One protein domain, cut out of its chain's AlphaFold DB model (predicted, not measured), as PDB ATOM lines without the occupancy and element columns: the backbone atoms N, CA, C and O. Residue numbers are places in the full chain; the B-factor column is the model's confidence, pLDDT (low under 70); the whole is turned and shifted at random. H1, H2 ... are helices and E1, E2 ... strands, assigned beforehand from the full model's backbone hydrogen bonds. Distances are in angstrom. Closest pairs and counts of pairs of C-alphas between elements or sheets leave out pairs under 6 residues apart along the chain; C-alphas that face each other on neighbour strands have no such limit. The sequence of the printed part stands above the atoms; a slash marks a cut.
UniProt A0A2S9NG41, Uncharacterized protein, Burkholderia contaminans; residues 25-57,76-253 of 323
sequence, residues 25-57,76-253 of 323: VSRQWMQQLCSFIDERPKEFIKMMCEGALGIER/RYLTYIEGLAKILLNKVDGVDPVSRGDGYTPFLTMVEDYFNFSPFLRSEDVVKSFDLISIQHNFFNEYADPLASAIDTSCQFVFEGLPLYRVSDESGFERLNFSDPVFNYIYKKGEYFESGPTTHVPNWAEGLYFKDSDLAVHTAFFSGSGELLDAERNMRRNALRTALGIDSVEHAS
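What this domain is: This is residues 25 to 57 and 76 to 253 of the 323 residues of an uncharacterized protein of Burkholderia contaminans (UniProt A0A2S9NG41). What shape do these coordinates draw? They draw an elongated row of parts: H1, H2, H3, H5 and H6 gather at one end, H4 and H7 are in the middle, and toward the other end come H8, a small curled sheet of four strands and the helical hairpin of H9 and H10, with H11 at the tip. What is it made of? The printed part has 211 residues, with eleven named helices and four named strands in the order H1 H2 H3 E1 H4 H5 H6 H7 E2 E3 H8 E4 H9 H10 H11; the class is mixed, and the antiparallel sheet runs E1 E4 E2 E3. How dense is it? It is only just compact, close to loose, with a radius of gyration of the C-alphas of 20.1 A and spans of 71 by 41 by 28 A.

Where its parts are: What comes first? H1, residues 25 to 39, begins at C-alpha 25 (-10.843, 20.673, 0.860) and is 21.0 A long; H2 is 41 to 53 and H3, 26.5 A long, is 76 to 93. What follows? E1 is 104 to 106, H4 107 to 114, H5 123 to 126, H6 132 to 142, and H7, 22.1 A long, 144 to 159. What comes last? E2 is 165 to 168, E3 172 to 175, H8 181 to 192, E4 208 to 211, H9 212 to 222, H10 230 to 243, and H11 248 to 251, with C-alpha 251 at (18.252, -21.846, 43.521).

How they stand to each other: How do the first helices meet? H1, with residues 34 to 38 alone, touches H5, closest C-alphas Cys 34 and Ser 123 at 4.9 A; H5 touches H6, Val 126 and Asn 138 at 5.0 A. H2 touches H3, Cys 49 and Ala 85 at 4.7 A, at a steep tilt of 40 degrees, opposite ways. What does H7 touch? It touches H4, Tyr 114 and Ala 150 at 4.9 A, and H8, Gln 156 and Gly 190 at 4.0 A. How is the sheet paired? N 105 and O 210 of E1 and E4 are 2.8 A apart, N 165 and O 209 of E2 and E4 2.8 A, and N 166 and O 174 of the hairpin E2 and E3 2.9 A. What of the last helices and the backbones? H9 touches H10, Phe 221 and Arg 236 at 6.4 A, and H10 and H11 touch only at the corner, only just, with 3 pairs of C-alphas within 8 A. Every O i to N i+4 pair is within hydrogen-bond range in H1, H2, H4, H6, H8, H9 and H10, against 10 of 14 in H3 and 10 of 12 in H7; H5 and H11 are too short for such a pair.

The domain as a whole: How large is it? The two C-alphas farthest apart, of Val 25 and Val 249, are 70.6 A apart. Is anything missing? Residues 58 to 75 are not printed, and C-alphas 57 and 76 are 24.3 A apart across the cut. Is any link long? Of the links that are printed whole, H8 to E4, 15 residues, is long. Where is confidence low? The mean pLDDT of the printed part is 85.9, with 24 residues under 70, among them 76 to 80 and 247 to 253.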
ATOM      1  N   VAL A  25     -10.825  20.177  -0.528       88.69
ATOM      2  CA  VAL A  25     -10.843  20.673   0.860       88.69
ATOM      3  C   VAL A  25     -10.098  19.714   1.776       88.69
ATOM      4  O   VAL A  25      -9.286  20.136   2.601       88.69
ATOM      5  N   SER A  26     -10.335  18.418   1.588       86.12
ATOM      6  CA  SER A  26      -9.648  17.376   2.327       86.12
ATOM      7  C   SER A  26      -8.142  17.494   2.055       86.12
ATOM      8  O   SER A  26      -7.375  17.778   2.972       86.12
ATOM      9  N   ARG A  27      -7.680  17.421   0.800       88.00
ATOM     10  CA  ARG A  27      -6.244  17.523   0.467       88.00
ATOM     11  C   ARG A  27      -5.565  18.757   1.076       88.00
ATOM     12  O   ARG A  27      -4.471  18.631   1.627       88.00
ATOM     13  N   GLN A  28      -6.220  19.916   1.020       90.62
ATOM     14  CA  GLN A  28      -5.721  21.153   1.624       90.62
ATOM     15  C   GLN A  28      -5.582  21.036   3.145       90.62
ATOM     16  O   GLN A  28      -4.549  21.421   3.694       90.62
ATOM     17  N   TRP A  29      -6.574  20.460   3.827       89.94
ATOM     18  CA  TRP A  29      -6.518  20.222   5.268       89.94
ATOM     19  C   TRP A  29      -5.378  19.272   5.659       89.94
ATOM     20  O   TRP A  29      -4.622  19.571   6.582       89.94
ATOM     21  N   MET A  30      -5.191  18.169   4.926       90.06
ATOM     22  CA  MET A  30      -4.074  17.241   5.158       90.06
ATOM     23  C   MET A  30      -2.726  17.950   5.018       90.06
ATOM     24  O   MET A  30      -1.855  17.798   5.869       90.06
ATOM     25  N   GLN A  31      -2.567  18.773   3.979       92.12
ATOM     26  CA  GLN A  31      -1.333  19.522   3.752       92.12
ATOM     27  C   GLN A  31      -1.063  20.554   4.857       92.12
ATOM     28  O   GLN A  31       0.085  20.720   5.279       92.12
ATOM     29  N   GLN A  32      -2.106  21.227   5.350       92.50
ATOM     30  CA  GLN A  32      -2.006  22.142   6.487       92.50
ATOM     31  C   GLN A  32      -1.598  21.404   7.763       92.50
ATOM     32  O   GLN A  32      -0.711  21.870   8.475       92.50
ATOM     33  N   LEU A  33      -2.196  20.238   8.030       92.81
ATOM     34  CA  LEU A  33      -1.845  19.424   9.188       92.81
ATOM     35  C   LEU A  33      -0.400  18.921   9.108       92.81
ATOM     36  O   LEU A  33       0.319  19.013  10.100       92.81
ATOM     37  N   CYS A  34       0.052  18.453   7.940       94.69
ATOM     38  CA  CYS A  34       1.445  18.048   7.759       94.69
ATOM     39  C   CYS A  34       2.406  19.211   8.011       94.69
ATOM     40  O   CYS A  34       3.343  19.067   8.790       94.69
ATOM     41  N   SER A  35       2.113  20.383   7.438       95.19
ATOM     42  CA  SER A  35       2.916  21.594   7.650       95.19
ATOM     43  C   SER A  35       2.971  21.975   9.133       95.19
ATOM     44  O   SER A  35       4.033  22.299   9.654       95.19
ATOM     45  N   PHE A  36       1.848  21.864   9.849       94.62
ATOM     46  CA  PHE A  36       1.801  22.106  11.288       94.62
ATOM     47  C   PHE A  36       2.653  21.109  12.093       94.62
ATOM     48  O   PHE A  36       3.349  21.524  13.020       94.62
ATOM     49  N   ILE A  37       2.630  19.818  11.741       94.56
ATOM     50  CA  ILE A  37       3.478  18.795  12.376       94.56
ATOM     51  C   ILE A  37       4.956  19.110  12.143       94.56
ATOM     52  O   ILE A  37       5.739  19.060  13.090       94.56
ATOM     53  N   ASP A  38       5.327  19.467  10.916       93.62
ATOM     54  CA  ASP A  38       6.721  19.714  10.544       93.62
ATOM     55  C   ASP A  38       7.273  21.003  11.185       93.62
ATOM     56  O   ASP A  38       8.423  21.042  11.630       93.62
ATOM     57  N   GLU A  39       6.455  22.055  11.291       95.31
ATOM     58  CA  GLU A  39       6.851  23.343  11.877       95.31
ATOM     59  C   GLU A  39       6.786  23.361  13.411       95.31
ATOM     60  O   GLU A  39       7.615  23.999  14.068       95.31
ATOM     61  N   ARG A  40       5.783  22.698  14.006       94.88
ATOM     62  CA  ARG A  40       5.482  22.754  15.450       94.88
ATOM     63  C   ARG A  40       5.238  21.355  16.041       94.88
ATOM     64  O   ARG A  40       4.225  21.134  16.714       94.88
ATOM     65  N   PRO A  41       6.186  20.412  15.906       94.81
ATOM     66  CA  PRO A  41       5.952  19.013  16.264       94.81
ATOM     67  C   PRO A  41       5.650  18.806  17.752       94.81
ATOM     68  O   PRO A  41       4.758  18.040  18.102       94.81
ATOM     69  N   LYS A  42       6.340  19.520  18.653       94.69
ATOM     70  CA  LYS A  42       6.093  19.418  20.105       94.69
ATOM     71  C   LYS A  42       4.675  19.826  20.487       94.69
ATOM     72  O   LYS A  42       4.083  19.232  21.380       94.69
ATOM     73  N   GLU A  43       4.135  20.833  19.817       94.00
ATOM     74  CA  GLU A  43       2.780  21.308  20.074       94.00
ATOM     75  C   GLU A  43       1.738  20.344  19.535       94.00
ATOM     76  O   GLU A  43       0.767  20.055  20.228       94.00
ATOM     77  N   PHE A  44       1.988  19.770  18.356       94.75
ATOM     78  CA  PHE A  44       1.192  18.664  17.848       94.75
ATOM     79  C   PHE A  44       1.184  17.478  18.826       94.75
ATOM     80  O   PHE A  44       0.110  17.069  19.260       94.75
ATOM     81  N   ILE A  45       2.358  16.987  19.250       95.19
ATOM     82  CA  ILE A  45       2.491  15.894  20.233       95.19
ATOM     83  C   ILE A  45       1.698  16.226  21.502       95.19
ATOM     84  O   ILE A  45       0.935  15.392  21.992       95.19
ATOM     85  N   LYS A  46       1.832  17.458  22.007       94.38
ATOM     86  CA  LYS A  46       1.120  17.920  23.199       94.38
ATOM     87  C   LYS A  46      -0.394  17.855  23.027       94.38
ATOM     88  O   LYS A  46      -1.065  17.270  23.872       94.38
ATOM     89  N   MET A  47      -0.927  18.387  21.928       92.19
ATOM     90  CA  MET A  47      -2.362  18.325  21.644       92.19
ATOM     91  C   MET A  47      -2.856  16.881  21.505       92.19
ATOM     92  O   MET A  47      -3.920  16.555  22.024       92.19
ATOM     93  N   MET A  48      -2.089  15.999  20.862       92.25
ATOM     94  CA  MET A  48      -2.449  14.584  20.741       92.25
ATOM     95  C   MET A  48      -2.554  13.909  22.113       92.25
ATOM     96  O   MET A  48      -3.539  13.224  22.394       92.25
ATOM     97  N   CYS A  49      -1.575  14.147  22.990       92.81
ATOM     98  CA  CYS A  49      -1.547  13.568  24.332       92.81
ATOM     99  C   CYS A  49      -2.648  14.149  25.228       92.81
ATOM    100  O   CYS A  49      -3.365  13.400  25.883       92.81
ATOM    101  N   GLU A  50      -2.847  15.467  25.219       90.88
ATOM    102  CA  GLU A  50      -3.922  16.128  25.970       90.88
ATOM    103  C   GLU A  50      -5.308  15.680  25.500       90.88
ATOM    104  O   GLU A  50      -6.192  15.448  26.324       90.88
ATOM    105  N   GLY A  51      -5.485  15.501  24.187       88.69
ATOM    106  CA  GLY A  51      -6.717  14.987  23.596       88.69
ATOM    107  C   GLY A  51      -7.006  13.547  24.022       88.69
ATOM    108  O   GLY A  51      -8.151  13.233  24.345       88.69
ATOM    109  N   ALA A  52      -5.974  12.697  24.085       87.19
ATOM    110  CA  ALA A  52      -6.080  11.321  24.574       87.19
ATOM    111  C   ALA A  52      -6.358  11.244  26.087       87.19
ATOM    112  O   ALA A  52      -7.113  10.380  26.520       87.19
ATOM    113  N   LEU A  53      -5.787  12.160  26.878       87.12
ATOM    114  CA  LEU A  53      -5.961  12.233  28.334       87.12
ATOM    115  C   LEU A  53      -7.210  13.019  28.770       87.12
ATOM    116  O   LEU A  53      -7.514  13.074  29.960       87.12
ATOM    117  N   GLY A  54      -7.921  13.649  27.832       85.12
ATOM    118  CA  GLY A  54      -9.106  14.456  28.121       85.12
ATOM    119  C   GLY A  54      -8.820  15.749  28.897       85.12
ATOM    120  O   GLY A  54      -9.714  16.251  29.576       85.12
ATOM    121  N   ILE A  55      -7.600  16.287  28.814       85.31
ATOM    122  CA  ILE A  55      -7.196  17.516  29.514       85.31
ATOM    123  C   ILE A  55      -7.833  18.731  28.824       85.31
ATOM    124  O   ILE A  55      -7.690  18.916  27.614       85.31
ATOM    125  N   GLU A  56      -8.536  19.573  29.586       71.19
ATOM    126  CA  GLU A  56      -9.189  20.775  29.058       71.19
ATOM    127  C   GLU A  56      -8.218  21.954  28.939       71.19
ATOM    128  O   GLU A  56      -7.476  22.269  29.872       71.19
ATOM    129  N   ARG A  57      -8.264  22.647  27.799       65.25
ATOM    130  CA  ARG A  57      -7.635  23.956  27.590       65.25
ATOM    131  C   ARG A  57      -8.668  24.968  27.116       65.25
ATOM    132  O   ARG A  57      -9.709  24.593  26.593       65.25
ATOM    133  N   ARG A  76     -11.896   0.743  25.517       46.88
ATOM    134  CA  ARG A  76     -10.664  -0.066  25.642       46.88
ATOM    135  C   ARG A  76      -9.471   0.498  24.868       46.88
ATOM    136  O   ARG A  76      -8.342   0.191  25.213       46.88
ATOM    137  N   TYR A  77      -9.716   1.280  23.817       50.97
ATOM    138  CA  TYR A  77      -8.659   1.902  23.016       50.97
ATOM    139  C   TYR A  77      -8.031   3.095  23.754       50.97
ATOM    140  O   TYR A  77      -6.835   3.321  23.637       50.97
ATOM    141  N   LEU A  78      -8.822   3.824  24.552       54.31
ATOM    142  CA  LEU A  78      -8.361   4.991  25.315       54.31
ATOM    143  C   LEU A  78      -7.500   4.598  26.524       54.31
ATOM    144  O   LEU A  78      -6.360   5.045  26.614       54.31
ATOM    145  N   THR A  79      -7.966   3.661  27.356       57.97
ATOM    146  CA  THR A  79      -7.181   3.139  28.498       57.97
ATOM    147  C   THR A  79      -5.824   2.566  28.079       57.97
ATOM    148  O   THR A  79      -4.864   2.609  28.841       57.97
ATOM    149  N   TYR A  80      -5.724   2.072  26.844       66.31
ATOM    150  CA  TYR A  80      -4.511   1.496  26.269       66.31
ATOM    151  C   TYR A  80      -3.419   2.533  25.953       66.31
ATOM    152  O   TYR A  80      -2.237   2.264  26.140       66.31
ATOM    153  N   ILE A  81      -3.791   3.730  25.494       80.88
ATOM    154  CA  ILE A  81      -2.828   4.767  25.077       80.88
ATOM    155  C   ILE A  81      -2.537   5.794  26.175       80.88
ATOM    156  O   ILE A  81      -1.561   6.530  26.068       80.88
ATOM    157  N   GLU A  82      -3.340   5.838  27.241       85.06
ATOM    158  CA  GLU A  82      -3.203   6.807  28.338       85.06
ATOM    159  C   GLU A  82      -1.813   6.792  28.986       85.06
ATOM    160  O   GLU A  82      -1.239   7.851  29.235       85.06
ATOM    161  N   GLY A  83      -1.247   5.608  29.241       86.50
ATOM    162  CA  GLY A  83       0.095   5.492  29.818       86.50
ATOM    163  C   GLY A  83       1.167   6.100  28.912       86.50
ATOM    164  O   GLY A  83       1.960   6.924  29.361       86.50
ATOM    165  N   LEU A  84       1.143   5.771  27.617       90.81
ATOM    166  CA  LEU A  84       2.072   6.335  26.635       90.81
ATOM    167  C   LEU A  84       1.864   7.849  26.465       90.81
ATOM    168  O   LEU A  84       2.833   8.600  26.420       90.81
ATOM    169  N   ALA A  85       0.614   8.313  26.440       91.88
ATOM    170  CA  ALA A  85       0.288   9.734  26.373       91.88
ATOM    171  C   ALA A  85       0.837  10.515  27.579       91.88
ATOM    172  O   ALA A  85       1.346  11.618  27.397       91.88
ATOM    173  N   LYS A  86       0.794   9.947  28.795       91.12
ATOM    174  CA  LYS A  86       1.406  10.554  29.992       91.12
ATOM    175  C   LYS A  86       2.923  10.665  29.855       91.12
ATOM    176  O   LYS A  86       3.463  11.745  30.073       91.12
ATOM    177  N   ILE A  87       3.587   9.585  29.435       92.12
ATOM    178  CA  ILE A  87       5.043   9.566  29.223       92.12
ATOM    179  C   ILE A  87       5.445  10.635  28.196       92.12
ATOM    180  O   ILE A  87       6.329  11.451  28.454       92.12
ATOM    181  N   LEU A  88       4.767  10.674  27.045       94.06
ATOM    182  CA  LEU A  88       5.033  11.653  25.991       94.06
ATOM    183  C   LEU A  88       4.792  13.090  26.459       94.06
ATOM    184  O   LEU A  88       5.614  13.963  26.183       94.06
ATOM    185  N   LEU A  89       3.702  13.339  27.187       93.56
ATOM    186  CA  LEU A  89       3.389  14.665  27.714       93.56
ATOM    187  C   LEU A  89       4.461  15.142  28.705       93.56
ATOM    188  O   LEU A  89       4.947  16.263  28.560       93.56
ATOM    189  N   ASN A  90       4.899  14.278  29.630       92.31
ATOM    190  CA  ASN A  90       5.999  14.572  30.555       92.31
ATOM    191  C   ASN A  90       7.284  14.934  29.792       92.31
ATOM    192  O   ASN A  90       7.916  15.950  30.084       92.31
ATOM    193  N   LYS A  91       7.643  14.151  28.764       93.12
ATOM    194  CA  LYS A  91       8.840  14.395  27.940       93.12
ATOM    195  C   LYS A  91       8.759  15.693  27.135       93.12
ATOM    196  O   LYS A  91       9.766  16.389  27.006       93.12
ATOM    197  N   VAL A  92       7.586  16.041  26.604       93.69
ATOM    198  CA  VAL A  92       7.378  17.311  25.889       93.69
ATOM    199  C   VAL A  92       7.512  18.506  26.826       93.69
ATOM    200  O   VAL A  92       8.160  19.488  26.454       93.69
ATOM    201  N   ASP A  93       6.934  18.410  28.022       91.56
ATOM    202  CA  ASP A  93       6.942  19.482  29.018       91.56
ATOM    203  C   ASP A  93       8.260  19.572  29.803       91.56
ATOM    204  O   ASP A  93       8.460  20.521  30.560       91.56
ATOM    205  N   GLY A  94       9.188  18.633  29.583       86.94
ATOM    206  CA  GLY A  94      10.468  18.586  30.288       86.94
ATOM    207  C   GLY A  94      10.293  18.313  31.780       86.94
ATOM    208  O   GLY A  94      11.053  18.833  32.593       86.94
ATOM    209  N   VAL A  95       9.256  17.555  32.137       86.38
ATOM    210  CA  VAL A  95       9.005  17.124  33.509       86.38
ATOM    211  C   VAL A  95       9.909  15.933  33.789       86.38
ATOM    212  O   VAL A  95       9.750  14.874  33.181       86.38
ATOM    213  N   ASP A  96      10.851  16.112  34.710       77.31
ATOM    214  CA  ASP A  96      11.641  14.999  35.223       77.31
ATOM    215  C   ASP A  96      10.729  14.058  36.024       77.31
ATOM    216  O   ASP A  96       9.876  14.531  36.792       77.31
ATOM    217  N   PRO A  97      10.877  12.734  35.871       74.56
ATOM    218  CA  PRO A  97      10.041  11.809  36.605       74.56
ATOM    219  C   PRO A  97      10.278  11.965  38.111       74.56
ATOM    220  O   PRO A  97      11.402  12.033  38.611       74.56
ATOM    221  N   VAL A  98       9.178  12.073  38.855       64.81
ATOM    222  CA  VAL A  98       9.218  12.414  40.278       64.81
ATOM    223  C   VAL A  98       9.672  11.202  41.089       64.81
ATOM    224  O   VAL A  98       8.904  10.261  41.287       64.81
ATOM    225  N   SER A  99      10.888  11.256  41.639       64.25
ATOM    226  CA  SER A  99      11.247  10.398  42.771       64.25
ATOM    227  C   SER A  99      10.420  10.833  43.981       64.25
ATOM    228  O   SER A  99      10.447  11.998  44.384       64.25
ATOM    229  N   ARG A 100       9.652   9.907  44.565       65.25
ATOM    230  CA  ARG A 100       8.773  10.194  45.711       65.25
ATOM    231  C   ARG A 100       9.540  10.503  47.001       65.25
ATOM    232  O   ARG A 100       8.920  10.888  47.989       65.25
ATOM    233  N   GLY A 101      10.870  10.365  47.000       66.94
ATOM    234  CA  GLY A 101      11.718  10.615  48.169       66.94
ATOM    235  C   GLY A 101      11.515   9.607  49.307       66.94
ATOM    236  O   GLY A 101      12.026   9.813  50.404       66.94
ATOM    237  N   ASP A 102      10.783   8.523  49.053       81.81
ATOM    238  CA  ASP A 102      10.525   7.405  49.965       81.81
ATOM    239  C   ASP A 102      11.603   6.305  49.874       81.81
ATOM    240  O   ASP A 102      11.543   5.315  50.602       81.81
ATOM    241  N   GLY A 103      12.618   6.496  49.021       90.50
ATOM    242  CA  GLY A 103      13.685   5.528  48.759       90.50
ATOM    243  C   GLY A 103      13.297   4.440  47.757       90.50
ATOM    244  O   GLY A 103      13.999   3.424  47.669       90.50
ATOM    245  N   TYR A 104      12.179   4.624  47.045       92.62
ATOM    246  CA  TYR A 104      11.687   3.710  46.027       92.62
ATOM    247  C   TYR A 104      11.377   4.446  44.723       92.62
ATOM    248  O   TYR A 104      10.629   5.422  44.670       92.62
ATOM    249  N   THR A 105      11.898   3.907  43.629       93.00
ATOM    250  CA  THR A 105      11.656   4.395  42.276       93.00
ATOM    251  C   THR A 105      10.562   3.547  41.623       93.00
ATOM    252  O   THR A 105      10.728   2.329  41.506       93.00
ATOM    253  N   PRO A 106       9.425   4.133  41.197       93.25
ATOM    254  CA  PRO A 106       8.399   3.402  40.457       93.25
ATOM    255  C   PRO A 106       8.965   2.738  39.198       93.25
ATOM    256  O   PRO A 106       9.799   3.314  38.502       93.25
ATOM    257  N   PHE A 107       8.461   1.557  38.841       93.94
ATOM    258  CA  PHE A 107       8.863   0.877  37.606       93.94
ATOM    259  C   PHE A 107       8.610   1.762  36.375       93.94
ATOM    260  O   PHE A 107       9.449   1.840  35.484       93.94
ATOM    261  N   LEU A 108       7.493   2.497  36.357       91.75
ATOM    262  CA  LEU A 108       7.186   3.453  35.289       91.75
ATOM    263  C   LEU A 108       8.180   4.609  35.195       91.75
ATOM    264  O   LEU A 108       8.446   5.061  34.092       91.75
ATOM    265  N   THR A 109       8.773   5.043  36.308       92.12
ATOM    266  CA  THR A 109       9.834   6.056  36.280       92.12
ATOM    267  C   THR A 109      11.061   5.537  35.534       92.12
ATOM    268  O   THR A 109      11.597   6.250  34.697       92.12
ATOM    269  N   MET A 110      11.438   4.268  35.736       92.81
ATOM    270  CA  MET A 110      12.510   3.642  34.950       92.81
ATOM    271  C   MET A 110      12.148   3.577  33.460       92.81
ATOM    272  O   MET A 110      12.967   3.919  32.610       92.81
ATOM    273  N   VAL A 111      10.908   3.200  33.127       93.19
ATOM    274  CA  VAL A 111      10.435   3.211  31.731       93.19
ATOM    275  C   VAL A 111      10.521   4.621  31.147       93.19
ATOM    276  O   VAL A 111      11.014   4.786  30.038       93.19
ATOM    277  N   GLU A 112      10.090   5.644  31.886       92.75
ATOM    278  CA  GLU A 112      10.197   7.045  31.477       92.75
ATOM    279  C   GLU A 112      11.654   7.460  31.250       92.75
ATOM    280  O   GLU A 112      11.945   8.088  30.234       92.75
ATOM    281  N   ASP A 113      12.586   7.087  32.126       91.88
ATOM    282  CA  ASP A 113      14.010   7.420  31.993       91.88
ATOM    283  C   ASP A 113      14.646   6.804  30.740       91.88
ATOM    284  O   ASP A 113      15.377   7.488  30.019       91.88
ATOM    285  N   TYR A 114      14.317   5.547  30.433       92.06
ATOM    286  CA  TYR A 114      14.825   4.837  29.252       92.06
ATOM    287  C   TYR A 114      14.018   5.092  27.972       92.06
ATOM    288  O   TYR A 114      14.415   4.651  26.891       92.06
ATOM    289  N   PHE A 115      12.907   5.821  28.057       93.50
ATOM    290  CA  PHE A 115      12.103   6.176  26.896       93.50
ATOM    291  C   PHE A 115      12.831   7.199  26.015       93.50
ATOM    292  O   PHE A 115      12.926   8.389  26.342       93.50
ATOM    293  N   ASN A 116      13.320   6.730  24.863       92.06
ATOM    294  CA  ASN A 116      14.011   7.554  23.875       92.06
ATOM    295  C   ASN A 116      13.023   8.439  23.099       92.06
ATOM    296  O   ASN A 116      12.564   8.099  22.006       92.06
ATOM    297  N   PHE A 117      12.681   9.581  23.687       93.38
ATOM    298  CA  PHE A 117      11.784  10.551  23.077       93.38
ATOM    299  C   PHE A 117      12.479  11.353  21.969       93.38
ATOM    300  O   PHE A 117      13.443  12.080  22.214       93.38
ATOM    301  N   SER A 118      11.912  11.300  20.764       92.81
ATOM    302  CA  SER A 118      12.240  12.204  19.665       92.81
ATOM    303  C   SER A 118      11.013  13.048  19.329       92.81
ATOM    304  O   SER A 118       9.979  12.478  18.995       92.81
ATOM    305  N   PRO A 119      11.099  14.392  19.351       90.88
ATOM    306  CA  PRO A 119      10.008  15.227  18.870       90.88
ATOM    307  C   PRO A 119       9.919  15.232  17.338       90.88
ATOM    308  O   PRO A 119       8.963  15.771  16.800       90.88
ATOM    309  N   PHE A 120      10.912  14.701  16.618       90.31
ATOM    310  CA  PHE A 120      10.887  14.673  15.160       90.31
ATOM    311  C   PHE A 120       9.908  13.606  14.678       90.31
ATOM    312  O   PHE A 120      10.165  12.414  14.833       90.31
ATOM    313  N   LEU A 121       8.810  14.060  14.079       89.00
ATOM    314  CA  LEU A 121       7.797  13.231  13.441       89.00
ATOM    315  C   LEU A 121       7.897  13.395  11.930       89.00
ATOM    316  O   LEU A 121       8.110  14.499  11.437       89.00
ATOM    317  N   ARG A 122       7.701  12.304  11.194       89.75
ATOM    318  CA  ARG A 122       7.462  12.373   9.754       89.75
ATOM    319  C   ARG A 122       5.974  12.588   9.546       89.75
ATOM    320  O   ARG A 122       5.179  11.677   9.774       89.75
ATOM    321  N   SER A 123       5.586  13.799   9.157       91.94
ATOM    322  CA  SER A 123       4.176  14.160   8.977       91.94
ATOM    323  C   SER A 123       3.431  13.199   8.038       91.94
ATOM    324  O   SER A 123       2.302  12.813   8.335       91.94
ATOM    325  N   GLU A 124       4.095  12.728   6.979       90.31
ATOM    326  CA  GLU A 124       3.584  11.732   6.024       90.31
ATOM    327  C   GLU A 124       3.295  10.347   6.635       90.31
ATOM    328  O   GLU A 124       2.396   9.639   6.177       90.31
ATOM    329  N   ASP A 125       4.011   9.964   7.696       89.69
ATOM    330  CA  ASP A 125       3.803   8.685   8.377       89.69
ATOM    331  C   ASP A 125       2.619   8.738   9.348       89.69
ATOM    332  O   ASP A 125       1.916   7.737   9.536       89.69
ATOM    333  N   VAL A 126       2.350   9.923   9.899       91.12
ATOM    334  CA  VAL A 126       1.246  10.187  10.827       91.12
ATOM    335  C   VAL A 126      -0.060  10.445  10.067       91.12
ATOM    336  O   VAL A 126      -1.093   9.821  10.341       91.12
ATOM    337  N   VAL A 127      -0.025  11.331   9.071       92.12
ATOM    338  CA  VAL A 127      -1.200  11.831   8.346       92.12
ATOM    339  C   VAL A 127      -1.387  11.052   7.042       92.12
ATOM    340  O   VAL A 127      -1.102  11.525   5.947       92.12
ATOM    341  N   LYS A 128      -1.890   9.821   7.173       87.38
ATOM    342  CA  LYS A 128      -2.174   8.917   6.039       87.38
ATOM    343  C   LYS A 128      -3.617   8.998   5.529       87.38
ATOM    344  O   LYS A 128      -3.916   8.487   4.452       87.38
ATOM    345  N   SER A 129      -4.521   9.606   6.297       86.31
ATOM    346  CA  SER A 129      -5.940   9.756   5.958       86.31
ATOM    347  C   SER A 129      -6.561  10.974   6.654       86.31
ATOM    348  O   SER A 129      -5.939  11.588   7.517       86.31
ATOM    349  N   PHE A 130      -7.805  11.300   6.287       83.81
ATOM    350  CA  PHE A 130      -8.626  12.349   6.916       83.81
ATOM    351  C   PHE A 130      -9.246  11.945   8.252       83.81
ATOM    352  O   PHE A 130      -9.847  12.764   8.944       83.81
ATOM    353  N   ASP A 131      -9.134  10.670   8.608       85.06
ATOM    354  CA  ASP A 131      -9.731  10.146   9.820       85.06
ATOM    355  C   ASP A 131      -8.841  10.462  11.030       85.06
ATOM    356  O   ASP A 131      -7.738   9.929  11.169       85.06
ATOM    357  N   LEU A 132      -9.346  11.301  11.939       84.44
ATOM    358  CA  LEU A 132      -8.660  11.661  13.184       84.44
ATOM    359  C   LEU A 132      -8.319  10.434  14.040       84.44
ATOM    360  O   LEU A 132      -7.306  10.447  14.737       84.44
ATOM    361  N   ILE A 133      -9.122   9.364  13.981       83.31
ATOM    362  CA  ILE A 133      -8.835   8.119  14.705       83.31
ATOM    363  C   ILE A 133      -7.594   7.445  14.122       83.31
ATOM    364  O   ILE A 133      -6.696   7.066  14.871       83.31
ATOM    365  N   SER A 134      -7.525   7.335  12.797       86.25
ATOM    366  CA  SER A 134      -6.357   6.821  12.082       86.25
ATOM    367  C   SER A 134      -5.110   7.668  12.336       86.25
ATOM    368  O   SER A 134      -4.048   7.112  12.597       86.25
ATOM    369  N   ILE A 135      -5.233   8.999  12.340       89.94
ATOM    370  CA  ILE A 135      -4.126   9.913  12.663       89.94
ATOM    371  C   ILE A 135      -3.624   9.672  14.094       89.94
ATOM    372  O   ILE A 135      -2.420   9.543  14.305       89.94
ATOM    373  N   GLN A 136      -4.529   9.551  15.072       87.94
ATOM    374  CA  GLN A 136      -4.181   9.207  16.457       87.94
ATOM    375  C   GLN A 136      -3.473   7.862  16.560       87.94
ATOM    376  O   GLN A 136      -2.439   7.759  17.215       87.94
ATOM    377  N   HIS A 137      -4.001   6.849  15.888       86.94
ATOM    378  CA  HIS A 137      -3.404   5.525  15.876       86.94
ATOM    379  C   HIS A 137      -1.994   5.531  15.284       86.94
ATOM    380  O   HIS A 137      -1.074   4.999  15.899       86.94
ATOM    381  N   ASN A 138      -1.808   6.164  14.125       89.44
ATOM    382  CA  ASN A 138      -0.497   6.264  13.486       89.44
ATOM    383  C   ASN A 138       0.487   7.022  14.378       89.44
ATOM    384  O   ASN A 138       1.591   6.544  14.600       89.44
ATOM    385  N   PHE A 139       0.054   8.142  14.959       92.44
ATOM    386  CA  PHE A 139       0.861   8.924  15.888       92.44
ATOM    387  C   PHE A 139       1.381   8.098  17.074       92.44
ATOM    388  O   PHE A 139       2.576   8.125  17.346       92.44
ATOM    389  N   PHE A 140       0.520   7.356  17.780       90.38
ATOM    390  CA  PHE A 140       0.970   6.553  18.925       90.38
ATOM    391  C   PHE A 140       1.824   5.352  18.501       90.38
ATOM    392  O   PHE A 140       2.719   4.955  19.248       90.38
ATOM    393  N   ASN A 141       1.605   4.810  17.301       89.00
ATOM    394  CA  ASN A 141       2.434   3.730  16.772       89.00
ATOM    395  C   ASN A 141       3.877   4.164  16.491       89.00
ATOM    396  O   ASN A 141       4.776   3.361  16.720       89.00
ATOM    397  N   GLU A 142       4.122   5.418  16.097       90.44
ATOM    398  CA  GLU A 142       5.494   5.946  15.948       90.44
ATOM    399  C   GLU A 142       6.299   5.878  17.260       90.44
ATOM    400  O   GLU A 142       7.526   5.803  17.249       90.44
ATOM    401  N   TYR A 143       5.615   5.862  18.409       91.62
ATOM    402  CA  TYR A 143       6.234   5.783  19.733       91.62
ATOM    403  C   TYR A 143       6.142   4.399  20.386       91.62
ATOM    404  O   TYR A 143       6.623   4.220  21.507       91.62
ATOM    405  N   ALA A 144       5.570   3.409  19.699       89.25
ATOM    406  CA  ALA A 144       5.429   2.057  20.227       89.25
ATOM    407  C   ALA A 144       6.778   1.342  20.369       89.25
ATOM    408  O   ALA A 144       7.033   0.717  21.396       89.25
ATOM    409  N   ASP A 145       7.663   1.471  19.380       89.12
ATOM    410  CA  ASP A 145       8.988   0.847  19.424       89.12
ATOM    411  C   ASP A 145       9.881   1.458  20.524       89.12
ATOM    412  O   ASP A 145      10.438   0.697  21.325       89.12
ATOM    413  N   PRO A 146       9.977   2.802  20.668       91.81
ATOM    414  CA  PRO A 146      10.635   3.417  21.821       91.81
ATOM    415  C   PRO A 146      10.061   2.962  23.168       91.81
ATOM    416  O   PRO A 146      10.822   2.730  24.108       91.81
ATOM    417  N   LEU A 147       8.736   2.801  23.268       92.38
ATOM    418  CA  LEU A 147       8.092   2.319  24.489       92.38
ATOM    419  C   LEU A 147       8.470   0.867  24.793       92.38
ATOM    420  O   LEU A 147       8.855   0.561  25.920       92.38
ATOM    421  N   ALA A 148       8.382  -0.015  23.797       90.19
ATOM    422  CA  ALA A 148       8.750  -1.418  23.929       90.19
ATOM    423  C   ALA A 148      10.204  -1.560  24.395       90.19
ATOM    424  O   ALA A 148      10.470  -2.244  25.380       90.19
ATOM    425  N   SER A 149      11.119  -0.823  23.761       91.44
ATOM    426  CA  SER A 149      12.535  -0.809  24.128       91.44
ATOM    427  C   SER A 149      12.764  -0.327  25.565       91.44
ATOM    428  O   SER A 149      13.549  -0.934  26.293       91.44
ATOM    429  N   ALA A 150      12.055   0.711  26.012       92.94
ATOM    430  CA  ALA A 150      12.164   1.218  27.378       92.94
ATOM    431  C   ALA A 150      11.626   0.228  28.428       92.94
ATOM    432  O   ALA A 150      12.223   0.056  29.496       92.94
ATOM    433  N   ILE A 151      10.524  -0.460  28.117       93.00
ATOM    434  CA  ILE A 151       9.960  -1.515  28.968       93.00
ATOM    435  C   ILE A 151      10.920  -2.700  29.047       93.00
ATOM    436  O   ILE A 151      11.228  -3.149  30.147       93.00
ATOM    437  N   ASP A 152      11.423  -3.182  27.912       91.62
ATOM    438  CA  ASP A 152      12.345  -4.317  27.865       91.62
ATOM    439  C   ASP A 152      13.654  -3.998  28.594       91.62
ATOM    440  O   ASP A 152      14.137  -4.811  29.383       91.62
ATOM    441  N   THR A 153      14.166  -2.774  28.431       92.19
ATOM    442  CA  THR A 153      15.315  -2.275  29.197       92.19
ATOM    443  C   THR A 153      15.015  -2.302  30.691       92.19
ATOM    444  O   THR A 153      15.803  -2.837  31.460       92.19
ATOM    445  N   SER A 154      13.848  -1.823  31.126       94.50
ATOM    446  CA  SER A 154      13.444  -1.864  32.541       94.50
ATOM    447  C   SER A 154      13.283  -3.299  33.068       94.50
ATOM    448  O   SER A 154      13.636  -3.596  34.210       94.50
ATOM    449  N   CYS A 155      12.804  -4.230  32.239       94.56
ATOM    450  CA  CYS A 155      12.739  -5.659  32.557       94.56
ATOM    451  C   CYS A 155      14.133  -6.298  32.662       94.56
ATOM    452  O   CYS A 155      14.330  -7.207  33.474       94.56
ATOM    453  N   GLN A 156      15.114  -5.824  31.889       92.94
ATOM    454  CA  GLN A 156      16.491  -6.316  31.936       92.94
ATOM    455  C   GLN A 156      17.110  -6.136  33.330       92.94
ATOM    456  O   GLN A 156      17.771  -7.052  33.814       92.94
ATOM    457  N   PHE A 157      16.824  -5.030  34.028       95.12
ATOM    458  CA  PHE A 157      17.260  -4.815  35.417       95.12
ATOM    459  C   PHE A 157      16.828  -5.975  36.334       95.12
ATOM    460  O   PHE A 157      17.614  -6.489  37.137       95.12
ATOM    461  N   VAL A 158      15.591  -6.449  36.169       95.00
ATOM    462  CA  VAL A 158      15.039  -7.584  36.928       95.00
ATOM    463  C   VAL A 158      15.715  -8.898  36.529       95.00
ATOM    464  O   VAL A 158      16.098  -9.692  37.395       95.00
ATOM    465  N   PHE A 159      15.925  -9.120  35.229       92.94
ATOM    466  CA  PHE A 159      16.659 -10.283  34.720       92.94
ATOM    467  C   PHE A 159      18.102 -10.356  35.248       92.94
ATOM    468  O   PHE A 159      18.593 -11.434  35.609       92.94
ATOM    469  N   GLU A 160      18.763  -9.204  35.359       92.69
ATOM    470  CA  GLU A 160      20.111  -9.036  35.906       92.69
ATOM    471  C   GLU A 160      20.176  -9.232  37.423       92.69
ATOM    472  O   GLU A 160      21.260  -9.420  37.976       92.69
ATOM    473  N   GLY A 161      19.021  -9.313  38.090       91.56
ATOM    474  CA  GLY A 161      18.898  -9.775  39.465       91.56
ATOM    475  C   GLY A 161      18.299  -8.773  40.435       91.56
ATOM    476  O   GLY A 161      18.259  -9.100  41.624       91.56
ATOM    477  N   LEU A 162      17.840  -7.607  39.972       94.62
ATOM    478  CA  LEU A 162      17.178  -6.653  40.851       94.62
ATOM    479  C   LEU A 162      15.826  -7.182  41.344       94.62
ATOM    480  O   LEU A 162      15.026  -7.687  40.551       94.62
ATOM    481  N   PRO A 163      15.548  -7.064  42.652       94.50
ATOM    482  CA  PRO A 163      14.240  -7.372  43.195       94.50
ATOM    483  C   PRO A 163      13.209  -6.302  42.818       94.50
ATOM    484  O   PRO A 163      13.535  -5.131  42.630       94.50
ATOM    485  N   LEU A 164      11.946  -6.723  42.772       95.44
ATOM    486  CA  LEU A 164      10.793  -5.836  42.649       95.44
ATOM    487  C   LEU A 164      10.085  -5.714  43.992       95.44
ATOM    488  O   LEU A 164      10.069  -6.660  44.785       95.44
ATOM    489  N   TYR A 165       9.454  -4.569  44.211       94.50
ATOM    490  CA  TYR A 165       8.682  -4.258  45.403       94.50
ATOM    491  C   TYR A 165       7.270  -3.812  45.034       94.50
ATOM    492  O   TYR A 165       7.058  -3.208  43.984       94.50
ATOM    493  N   ARG A 166       6.309  -4.077  45.917       92.38
ATOM    494  CA  ARG A 166       4.933  -3.569  45.840       92.38
ATOM    495  C   ARG A 166       4.557  -2.879  47.142       92.38
ATOM    496  O   ARG A 166       5.083  -3.229  48.199       92.38
ATOM    497  N   VAL A 167       3.631  -1.930  47.072       89.25
ATOM    498  CA  VAL A 167       3.047  -1.325  48.276       89.25
ATOM    499  C   VAL A 167       2.207  -2.382  48.997       89.25
ATOM    500  O   VAL A 167       1.398  -3.063  48.371       89.25
ATOM    501  N   SER A 168       2.429  -2.526  50.299       85.12
ATOM    502  CA  SER A 168       1.639  -3.360  51.203       85.12
ATOM    503  C   SER A 168       0.691  -2.483  52.025       85.12
ATOM    504  O   SER A 168       1.033  -1.350  52.376       85.12
ATOM    505  N   ASP A 169      -0.482  -3.023  52.366       75.25
ATOM    506  CA  ASP A 169      -1.530  -2.345  53.142       75.25
ATOM    507  C   ASP A 169      -1.036  -1.864  54.523       75.25
ATOM    508  O   ASP A 169      -1.572  -0.914  55.094       75.25
ATOM    509  N   GLU A 170       0.034  -2.470  55.047       65.81
ATOM    510  CA  GLU A 170       0.623  -2.163  56.356       65.81
ATOM    511  C   GLU A 170       1.690  -1.047  56.317       65.81
ATOM    512  O   GLU A 170       2.578  -0.997  57.166       65.81
ATOM    513  N   SER A 171       1.582  -0.099  55.377       59.59
ATOM    514  CA  SER A 171       2.400   1.132  55.256       59.59
ATOM    515  C   SER A 171       3.863   0.962  54.815       59.59
ATOM    516  O   SER A 171       4.681   1.862  55.011       59.59
ATOM    517  N   GLY A 172       4.195  -0.157  54.167       82.75
ATOM    518  CA  GLY A 172       5.550  -0.432  53.679       82.75
ATOM    519  C   GLY A 172       5.607  -1.007  52.267       82.75
ATOM    520  O   GLY A 172       4.589  -1.314  51.652       82.75
ATOM    521  N   PHE A 173       6.829  -1.178  51.765       90.12
ATOM    522  CA  PHE A 173       7.108  -1.878  50.515       90.12
ATOM    523  C   PHE A 173       7.525  -3.320  50.807       90.12
ATOM    524  O   PHE A 173       8.483  -3.565  51.542       90.12
ATOM    525  N   GLU A 174       6.830  -4.281  50.207       91.88
ATOM    526  CA  GLU A 174       7.147  -5.705  50.303       91.88
ATOM    527  C   GLU A 174       7.884  -6.159  49.041       91.88
ATOM    528  O   GLU A 174       7.471  -5.842  47.925       91.88
ATOM    529  N   ARG A 175       8.970  -6.924  49.209       92.81
ATOM    530  CA  ARG A 175       9.682  -7.554  48.091       92.81
ATOM    531  C   ARG A 175       8.828  -8.670  47.489       92.81
ATOM    532  O   ARG A 175       8.411  -9.572  48.212       92.81
ATOM    533  N   LEU A 176       8.655  -8.672  46.170       91.25
ATOM    534  CA  LEU A 176       8.014  -9.778  45.461       91.25
ATOM    535  C   LEU A 176       8.836 -11.064  45.625       91.25
ATOM    536  O   LEU A 176      10.068 -11.056  45.550       91.25
ATOM    537  N   ASN A 177       8.146 -12.185  45.831       86.31
ATOM    538  CA  ASN A 177       8.785 -13.497  45.815       86.31
ATOM    539  C   ASN A 177       9.253 -13.825  44.385       86.31
ATOM    540  O   ASN A 177       8.570 -13.498  43.420       86.31
ATOM    541  N   PHE A 178      10.373 -14.529  44.223       84.00
ATOM    542  CA  PHE A 178      10.810 -15.001  42.906       84.00
ATOM    543  C   PHE A 178       9.889 -16.062  42.295       84.00
ATOM    544  O   PHE A 178       9.974 -16.332  41.102       84.00
ATOM    545  N   SER A 179       9.011 -16.681  43.085       79.44
ATOM    546  CA  SER A 179       7.934 -17.531  42.576       79.44
ATOM    547  C   SER A 179       6.696 -16.745  42.132       79.44
ATOM    548  O   SER A 179       5.808 -17.338  41.520       79.44
ATOM    549  N   ASP A 180       6.630 -15.433  42.395       84.56
ATOM    550  CA  ASP A 180       5.498 -14.599  42.000       84.56
ATOM    551  C   ASP A 180       5.340 -14.607  40.463       84.56
ATOM    552  O   ASP A 180       6.320 -14.396  39.738       84.56
ATOM    553  N   PRO A 181       4.133 -14.877  39.927       83.75
ATOM    554  CA  PRO A 181       3.906 -14.916  38.485       83.75
ATOM    555  C   PRO A 181       4.281 -13.617  37.761       83.75
ATOM    556  O   PRO A 181       4.809 -13.680  36.650       83.75
ATOM    557  N   VAL A 182       4.047 -12.455  38.379       88.25
ATOM    558  CA  VAL A 182       4.381 -11.145  37.804       88.25
ATOM    559  C   VAL A 182       5.893 -10.971  37.757       88.25
ATOM    560  O   VAL A 182       6.431 -10.604  36.712       88.25
ATOM    561  N   PHE A 183       6.594 -11.319  38.841       90.56
ATOM    562  CA  PHE A 183       8.059 -11.300  38.859       90.56
ATOM    563  C   PHE A 183       8.636 -12.193  37.751       90.56
ATOM    564  O   PHE A 183       9.503 -11.764  36.992       90.56
ATOM    565  N   ASN A 184       8.124 -13.419  37.624       85.31
ATOM    566  CA  ASN A 184       8.586 -14.379  36.623       85.31
ATOM    567  C   ASN A 184       8.357 -13.902  35.190       85.31
ATOM    568  O   ASN A 184       9.243 -14.056  34.351       85.31
ATOM    569  N   TYR A 185       7.194 -13.310  34.918       88.00
ATOM    570  CA  TYR A 185       6.900 -12.723  33.616       88.00
ATOM    571  C   TYR A 185       7.894 -11.606  33.268       88.00
ATOM    572  O   TYR A 185       8.519 -11.650  32.210       88.00
ATOM    573  N   ILE A 186       8.109 -10.653  34.180       91.44
ATOM    574  CA  ILE A 186       9.019  -9.515  33.968       91.44
ATOM    575  C   ILE A 186      10.466  -9.992  33.798       91.44
ATOM    576  O   ILE A 186      11.152  -9.558  32.874       91.44
ATOM    577  N   TYR A 187      10.911 -10.929  34.640       90.62
ATOM    578  CA  TYR A 187      12.231 -11.553  34.540       90.62
ATOM    579  C   TYR A 187      12.449 -12.200  33.165       90.62
ATOM    580  O   TYR A 187      13.503 -12.027  32.559       90.62
ATOM    581  N   LYS A 188      11.449 -12.926  32.649       86.19
ATOM    582  CA  LYS A 188      11.522 -13.597  31.342       86.19
ATOM    583  C   LYS A 188      11.473 -12.615  30.175       86.19
ATOM    584  O   LYS A 188      12.217 -12.796  29.215       86.19
ATOM    585  N   LYS A 189      10.670 -11.554  30.278       87.56
ATOM    586  CA  LYS A 189      10.641 -10.475  29.283       87.56
ATOM    587  C   LYS A 189      12.016  -9.811  29.142       87.56
ATOM    588  O   LYS A 189      12.462  -9.599  28.021       87.56
ATOM    589  N   GLY A 190      12.719  -9.587  30.257       89.12
ATOM    590  CA  GLY A 190      14.089  -9.056  30.260       89.12
ATOM    591  C   GLY A 190      15.168 -10.038  29.784       89.12
ATOM    592  O   GLY A 190      16.228  -9.607  29.347       89.12
ATOM    593  N   GLU A 191      14.923 -11.351  29.860       86.94
ATOM    594  CA  GLU A 191      15.841 -12.382  29.348       86.94
ATOM    595  C   GLU A 191      15.788 -12.484  27.822       86.94
ATOM    596  O   GLU A 191      16.827 -12.530  27.166       86.94
ATOM    597  N   TYR A 192      14.579 -12.553  27.264       80.00
ATOM    598  CA  TYR A 192      14.384 -12.859  25.848       80.00
ATOM    599  C   TYR A 192      14.191 -11.630  24.968       80.00
ATOM    600  O   TYR A 192      14.226 -11.792  23.751       80.00
ATOM    601  N   PHE A 193      13.986 -10.443  25.558       75.50
ATOM    602  CA  PHE A 193      13.577  -9.236  24.838       75.50
ATOM    603  C   PHE A 193      12.430  -9.571  23.882       75.50
ATOM    604  O   PHE A 193      12.601  -9.561  22.664       75.50
ATOM    605  N   GLU A 194      11.279  -9.981  24.434       64.06
ATOM    606  CA  GLU A 194      10.101 -10.286  23.617       64.06
ATOM    607  C   GLU A 194       9.651  -9.020  22.872       64.06
ATOM    608  O   GLU A 194       8.819  -8.250  23.353       64.06
ATOM    609  N   SER A 195      10.196  -8.840  21.668       54.41
ATOM    610  CA  SER A 195       9.998  -7.703  20.777       54.41
ATOM    611  C   SER A 195       8.679  -7.823  20.009       54.41
ATOM    612  O   SER A 195       8.624  -7.697  18.784       54.41
ATOM    613  N   GLY A 196       7.600  -8.149  20.721       59.88
ATOM    614  CA  GLY A 196       6.259  -7.891  20.217       59.88
ATOM    615  C   GLY A 196       5.983  -6.386  20.287       59.88
ATOM    616  O   GLY A 196       6.473  -5.738  21.217       59.88
ATOM    617  N   PRO A 197       5.199  -5.813  19.353       59.84
ATOM    618  CA  PRO A 197       4.842  -4.400  19.400       59.84
ATOM    619  C   PRO A 197       4.127  -4.106  20.722       59.84
ATOM    620  O   PRO A 197       2.966  -4.468  20.921       59.84
ATOM    621  N   THR A 198       4.847  -3.485  21.656       71.56
ATOM    622  CA  THR A 198       4.297  -3.051  22.938       71.56
ATOM    623  C   THR A 198       3.828  -1.616  22.753       71.56
ATOM    624  O   THR A 198       4.529  -0.661  23.055       71.56
ATOM    625  N   THR A 199       2.628  -1.471  22.200       69.94
ATOM    626  CA  THR A 199       2.012  -0.173  21.869       69.94
ATOM    627  C   THR A 199       1.330   0.494  23.075       69.94
ATOM    628  O   THR A 199       0.663   1.514  22.919       69.94
ATOM    629  N   HIS A 200       1.487  -0.063  24.281       81.06
ATOM    630  CA  HIS A 200       0.907   0.453  25.523       81.06
ATOM    631  C   HIS A 200       1.781   0.180  26.739       81.06
ATOM    632  O   HIS A 200       2.562  -0.769  26.774       81.06
ATOM    633  N   VAL A 201       1.572   0.993  27.772       84.56
ATOM    634  CA  VAL A 201       2.096   0.726  29.108       84.56
ATOM    635  C   VAL A 201       1.260  -0.399  29.728       84.56
ATOM    636  O   VAL A 201       0.042  -0.251  29.844       84.56
ATOM    637  N   PRO A 202       1.864  -1.532  30.109       83.81
ATOM    638  CA  PRO A 202       1.109  -2.646  30.653       83.81
ATOM    639  C   PRO A 202       0.679  -2.375  32.097       83.81
ATOM    640  O   PRO A 202       1.459  -1.871  32.900       83.81
ATOM    641  N   ASN A 203      -0.529  -2.809  32.463       81.81
ATOM    642  CA  ASN A 203      -1.093  -2.577  33.801       81.81
ATOM    643  C   ASN A 203      -0.224  -3.126  34.943       81.81
ATOM    644  O   ASN A 203      -0.270  -2.606  36.050       81.81
ATOM    645  N   TRP A 204       0.562  -4.180  34.697       85.81
ATOM    646  CA  TRP A 204       1.460  -4.727  35.717       85.81
ATOM    647  C   TRP A 204       2.625  -3.791  36.050       85.81
ATOM    648  O   TRP A 204       3.239  -3.975  37.091       85.81
ATOM    649  N   ALA A 205       2.953  -2.814  35.197       86.31
ATOM    650  CA  ALA A 205       3.996  -1.833  35.486       86.31
ATOM    651  C   ALA A 205       3.546  -0.823  36.556       86.31
ATOM    652  O   ALA A 205       4.380  -0.209  37.224       86.31
ATOM    653  N   GLU A 206       2.233  -0.666  36.750       84.56
ATOM    654  CA  GLU A 206       1.681   0.140  37.832       84.56
ATOM    655  C   GLU A 206       1.833  -0.581  39.179       84.56
ATOM    656  O   GLU A 206       1.603  -1.782  39.306       84.56
ATOM    657  N   GLY A 207       2.218   0.164  40.218       87.31
ATOM    658  CA  GLY A 207       2.326  -0.375  41.578       87.31
ATOM    659  C   GLY A 207       3.561  -1.246  41.844       87.31
ATOM    660  O   GLY A 207       3.702  -1.749  42.962       87.31
ATOM    661  N   LEU A 208       4.462  -1.385  40.867       93.69
ATOM    662  CA  LEU A 208       5.780  -1.989  41.042       93.69
ATOM    663  C   LEU A 208       6.855  -0.925  41.239       93.69
ATOM    664  O   LEU A 208       6.803   0.156  40.650       93.69
ATOM    665  N   TYR A 209       7.843  -1.255  42.061       94.75
ATOM    666  CA  TYR A 209       8.898  -0.342  42.470       94.75
ATOM    667  C   TYR A 209      10.242  -1.059  42.545       94.75
ATOM    668  O   TYR A 209      10.324  -2.244  42.876       94.75
ATOM    669  N   PHE A 210      11.301  -0.300  42.305       95.00
ATOM    670  CA  PHE A 210      12.669  -0.645  42.647       95.00
ATOM    671  C   PHE A 210      13.068   0.109  43.908       95.00
ATOM    672  O   PHE A 210      12.660   1.247  44.114       95.00
ATOM    673  N   LYS A 211      13.881  -0.513  44.757       95.06
ATOM    674  CA  LYS A 211      14.466   0.174  45.904       95.06
ATOM    675  C   LYS A 211      15.724   0.917  45.460       95.06
ATOM    676  O   LYS A 211      16.603   0.308  44.850       95.06
ATOM    677  N   ASP A 212      15.853   2.191  45.814       94.50
ATOM    678  CA  ASP A 212      16.945   3.051  45.331       94.50
ATOM    679  C   ASP A 212      18.326   2.529  45.755       94.50
ATOM    680  O   ASP A 212      19.289   2.569  44.986       94.50
ATOM    681  N   SER A 213      18.424   1.956  46.963       94.94
ATOM    682  CA  SER A 213      19.655   1.306  47.431       94.94
ATOM    683  C   SER A 213      20.074   0.137  46.548       94.94
ATOM    684  O   SER A 213      21.264  -0.093  46.356       94.94
ATOM    685  N   ASP A 214      19.110  -0.602  46.009       95.75
ATOM    686  CA  ASP A 214      19.376  -1.810  45.239       95.75
ATOM    687  C   ASP A 214      19.767  -1.433  43.809       95.75
ATOM    688  O   ASP A 214      20.720  -1.999  43.274       95.75
ATOM    689  N   LEU A 215      19.120  -0.407  43.235       94.62
ATOM    690  CA  LEU A 215      19.517   0.219  41.965       94.62
ATOM    691  C   LEU A 215      20.970   0.716  42.004       94.62
ATOM    692  O   LEU A 215      21.735   0.495  41.060       94.62
ATOM    693  N   ALA A 216      21.385   1.337  43.112       94.38
ATOM    694  CA  ALA A 216      22.763   1.790  43.291       94.38
ATOM    695  C   ALA A 216      23.764   0.620  43.304       94.38
ATOM    696  O   ALA A 216      24.823   0.698  42.676       94.38
ATOM    697  N   VAL A 217      23.424  -0.490  43.972       95.00
ATOM    698  CA  VAL A 217      24.263  -1.700  43.973       95.00
ATOM    699  C   VAL A 217      24.304  -2.319  42.575       95.00
ATOM    700  O   VAL A 217      25.388  -2.634  42.092       95.00
ATOM    701  N   HIS A 218      23.166  -2.446  41.889       95.62
ATOM    702  CA  HIS A 218      23.113  -2.943  40.510       95.62
ATOM    703  C   HIS A 218      24.015  -2.133  39.579       95.62
ATOM    704  O   HIS A 218      24.846  -2.717  38.881       95.62
ATOM    705  N   THR A 219      23.957  -0.804  39.664       93.56
ATOM    706  CA  THR A 219      24.827   0.094  38.896       93.56
ATOM    707  C   THR A 219      26.306  -0.231  39.134       93.56
ATOM    708  O   THR A 219      27.081  -0.297  38.183       93.56
ATOM    709  N   ALA A 220      26.722  -0.525  40.368       92.69
ATOM    710  CA  ALA A 220      28.107  -0.905  40.660       92.69
ATOM    711  C   ALA A 220      28.540  -2.234  40.001       92.69
ATOM    712  O   ALA A 220      29.718  -2.403  39.688       92.69
ATOM    713  N   PHE A 221      27.610  -3.167  39.768       92.06
ATOM    714  CA  PHE A 221      27.896  -4.456  39.127       92.06
ATOM    715  C   PHE A 221      27.765  -4.435  37.601       92.06
ATOM    716  O   PHE A 221      28.463  -5.204  36.939       92.06
ATOM    717  N   PHE A 222      26.890  -3.602  37.035       92.38
ATOM    718  CA  PHE A 222      26.527  -3.640  35.611       92.38
ATOM    719  C   PHE A 222      26.880  -2.363  34.833       92.38
ATOM    720  O   PHE A 222      26.903  -2.385  33.605       92.38
ATOM    721  N   SER A 223      27.245  -1.257  35.490       86.81
ATOM    722  CA  SER A 223      27.676  -0.054  34.764       86.81
ATOM    723  C   SER A 223      28.938  -0.305  33.929       86.81
ATOM    724  O   SER A 223      29.887  -0.965  34.354       86.81
ATOM    725  N   GLY A 224      28.927   0.211  32.695       80.44
ATOM    726  CA  GLY A 224      30.055   0.119  31.765       80.44
ATOM    727  C   GLY A 224      30.372  -1.296  31.269       80.44
ATOM    728  O   GLY A 224      31.448  -1.511  30.718       80.44
ATOM    729  N   SER A 225      29.474  -2.268  31.462       75.44
ATOM    730  CA  SER A 225      29.769  -3.676  31.192       75.44
ATOM    731  C   SER A 225      29.781  -4.079  29.716       75.44
ATOM    732  O   SER A 225      30.175  -5.204  29.426       75.44
ATOM    733  N   GLY A 226      29.389  -3.196  28.794       78.25
ATOM    734  CA  GLY A 226      29.247  -3.540  27.376       78.25
ATOM    735  C   GLY A 226      28.346  -4.764  27.164       78.25
ATOM    736  O   GLY A 226      27.478  -5.061  27.988       78.25
ATOM    737  N   GLU A 227      28.572  -5.484  26.067       81.69
ATOM    738  CA  GLU A 227      27.922  -6.771  25.813       81.69
ATOM    739  C   GLU A 227      28.562  -7.866  26.675       81.69
ATOM    740  O   GLU A 227      29.706  -8.263  26.461       81.69
ATOM    741  N   LEU A 228      27.812  -8.349  27.668       84.50
ATOM    742  CA  LEU A 228      28.224  -9.456  28.530       84.50
ATOM    743  C   LEU A 228      27.841 -10.801  27.918       84.50
ATOM    744  O   LEU A 228      26.705 -10.981  27.471       84.50
ATOM    745  N   LEU A 229      28.743 -11.780  28.012       86.88
ATOM    746  CA  LEU A 229      28.394 -13.176  27.761       86.88
ATOM    747  C   LEU A 229      27.414 -13.670  28.835       86.88
ATOM    748  O   LEU A 229      27.478 -13.253  29.994       86.88
ATOM    749  N   ASP A 230      26.563 -14.640  28.499       83.06
ATOM    750  CA  ASP A 230      25.568 -15.169  29.445       83.06
ATOM    751  C   ASP A 230      26.200 -15.711  30.733       83.06
ATOM    752  O   ASP A 230      25.668 -15.522  31.828       83.06
ATOM    753  N   ALA A 231      27.375 -16.340  30.634       83.62
ATOM    754  CA  ALA A 231      28.121 -16.812  31.798       83.62
ATOM    755  C   ALA A 231      28.563 -15.657  32.715       83.62
ATOM    756  O   ALA A 231      28.446 -15.763  33.937       83.62
ATOM    757  N   GLU A 232      29.027 -14.544  32.147       87.75
ATOM    758  CA  GLU A 232      29.455 -13.360  32.900       87.75
ATOM    759  C   GLU A 232      28.259 -12.654  33.533       87.75
ATOM    760  O   GLU A 232      28.305 -12.292  34.712       87.75
ATOM    761  N   ARG A 233      27.156 -12.528  32.786       88.56
ATOM    762  CA  ARG A 233      25.893 -11.986  33.294       88.56
ATOM    763  C   ARG A 233      25.377 -12.819  34.468       88.56
ATOM    764  O   ARG A 233      25.018 -12.264  35.503       88.56
ATOM    765  N   ASN A 234      25.426 -14.148  34.361       87.44
ATOM    766  CA  ASN A 234      25.053 -15.061  35.443       87.44
ATOM    767  C   ASN A 234      25.942 -14.886  36.687       87.44
ATOM    768  O   ASN A 234      25.423 -14.859  37.804       87.44
ATOM    769  N   MET A 235      27.260 -14.737  36.515       88.00
ATOM    770  CA  MET A 235      28.182 -14.482  37.630       88.00
ATOM    771  C   MET A 235      27.887 -13.145  38.316       88.00
ATOM    772  O   MET A 235      27.773 -13.109  39.543       88.00
ATOM    773  N   ARG A 236      27.711 -12.063  37.546       92.19
ATOM    774  CA  ARG A 236      27.383 -10.733  38.085       92.19
ATOM    775  C   ARG A 236      26.037 -10.725  38.796       92.19
ATOM    776  O   ARG A 236      25.949 -10.198  39.897       92.19
ATOM    777  N   ARG A 237      25.021 -11.384  38.234       91.19
ATOM    778  CA  ARG A 237      23.712 -11.549  38.877       91.19
ATOM    779  C   ARG A 237      23.814 -12.261  40.220       91.19
ATOM    780  O   ARG A 237      23.193 -11.836  41.191       91.19
ATOM    781  N   ASN A 238      24.586 -13.344  40.291       89.12
ATOM    782  CA  ASN A 238      24.794 -14.060  41.548       89.12
ATOM    783  C   ASN A 238      25.508 -13.172  42.577       89.12
ATOM    784  O   ASN A 238      25.071 -13.109  43.723       89.12
ATOM    785  N   ALA A 239      26.545 -12.442  42.158       90.62
ATOM    786  CA  ALA A 239      27.270 -11.514  43.022       90.62
ATOM    787  C   ALA A 239      26.383 -10.360  43.521       90.62
ATOM    788  O   ALA A 239      26.396 -10.062  44.716       90.62
ATOM    789  N   LEU A 240      25.557  -9.779  42.643       93.81
ATOM    790  CA  LEU A 240      24.552  -8.774  42.989       93.81
ATOM    791  C   LEU A 240      23.596  -9.316  44.054       93.81
ATOM    792  O   LEU A 240      23.437  -8.711  45.108       93.81
ATOM    793  N   ARG A 241      23.000 -10.490  43.826       90.56
ATOM    794  CA  ARG A 241      22.061 -11.106  44.777       90.56
ATOM    795  C   ARG A 241      22.706 -11.366  46.137       90.56
ATOM    796  O   ARG A 241      22.093 -11.076  47.159       90.56
ATOM    797  N   THR A 242      23.951 -11.843  46.158       90.88
ATOM    798  CA  THR A 242      24.714 -11.993  47.404       90.88
ATOM    799  C   THR A 242      24.933 -10.649  48.102       90.88
ATOM    800  O   THR A 242      24.723 -10.560  49.309       90.88
ATOM    801  N   ALA A 243      25.295  -9.594  47.366       92.38
ATOM    802  CA  ALA A 243      25.478  -8.252  47.923       92.38
ATOM    803  C   ALA A 243      24.176  -7.656  48.489       92.38
ATOM    804  O   ALA A 243      24.211  -6.942  49.487       92.38
ATOM    805  N   LEU A 244      23.031  -7.998  47.894       92.31
ATOM    806  CA  LEU A 244      21.698  -7.617  48.367       92.31
ATOM    807  C   LEU A 244      21.182  -8.494  49.528       92.31
ATOM    808  O   LEU A 244      20.056  -8.300  49.984       92.31
ATOM    809  N   GLY A 245      21.963  -9.473  50.003       89.56
ATOM    810  CA  GLY A 245      21.546 -10.389  51.072       89.56
ATOM    811  C   GLY A 245      20.417 -11.339  50.657       89.56
ATOM    812  O   GLY A 245      19.615 -11.761  51.487       89.56
ATOM    813  N   ILE A 246      20.312 -11.647  49.365       87.50
ATOM    814  CA  ILE A 246      19.324 -12.574  48.817       87.50
ATOM    815  C   ILE A 246      19.939 -13.978  48.855       87.50
ATOM    816  O   ILE A 246      20.851 -14.279  48.081       87.50
ATOM    817  N   ASP A 247      19.456 -14.825  49.771       69.38
ATOM    818  CA  ASP A 247      19.986 -16.175  49.996       69.38
ATOM    819  C   ASP A 247      20.050 -16.997  48.698       69.38
ATOM    820  O   ASP A 247      19.049 -17.224  48.016       69.38
ATOM    821  N   SER A 248      21.238 -17.523  48.378       55.75
ATOM    822  CA  SER A 248      21.464 -18.332  47.168       55.75
ATOM    823  C   SER A 248      20.728 -19.681  47.189       55.75
ATOM    824  O   SER A 248      20.683 -20.386  46.179       55.75
ATOM    825  N   VAL A 249      20.182 -20.070  48.346       48.69
ATOM    826  CA  VAL A 249      19.615 -21.400  48.614       48.69
ATOM    827  C   VAL A 249      18.271 -21.612  47.909       48.69
ATOM    828  O   VAL A 249      17.920 -22.749  47.603       48.69
ATOM    829  N   GLU A 250      17.563 -20.550  47.509       50.78
ATOM    830  CA  GLU A 250      16.340 -20.681  46.702       50.78
ATOM    831  C   GLU A 250      16.595 -21.252  45.287       50.78
ATOM    832  O   GLU A 250      15.648 -21.459  44.519       50.78
ATOM    833  N   HIS A 251      17.855 -21.485  44.887       46.19
ATOM    834  CA  HIS A 251      18.252 -21.846  43.521       46.19
ATOM    835  C   HIS A 251      19.245 -23.023  43.418       46.19
ATOM    836  O   HIS A 251      20.028 -23.070  42.471       46.19
ATOM    837  N   ALA A 252      19.158 -24.042  44.284       40.28
ATOM    838  CA  ALA A 252      19.612 -25.374  43.861       40.28
ATOM    839  C   ALA A 252      18.846 -25.736  42.571       40.28
ATOM    840  O   ALA A 252      17.630 -25.933  42.575       40.28
ATOM    841  N   SER A 253      19.544 -25.659  41.443       39.50
ATOM    842  CA  SER A 253      18.981 -25.567  40.103       39.50
ATOM    843  C   SER A 253      18.260 -26.854  39.713       39.50
ATOM    844  O   SER A 253      18.898 -27.834  39.330       39.50
TER     845      SER A 253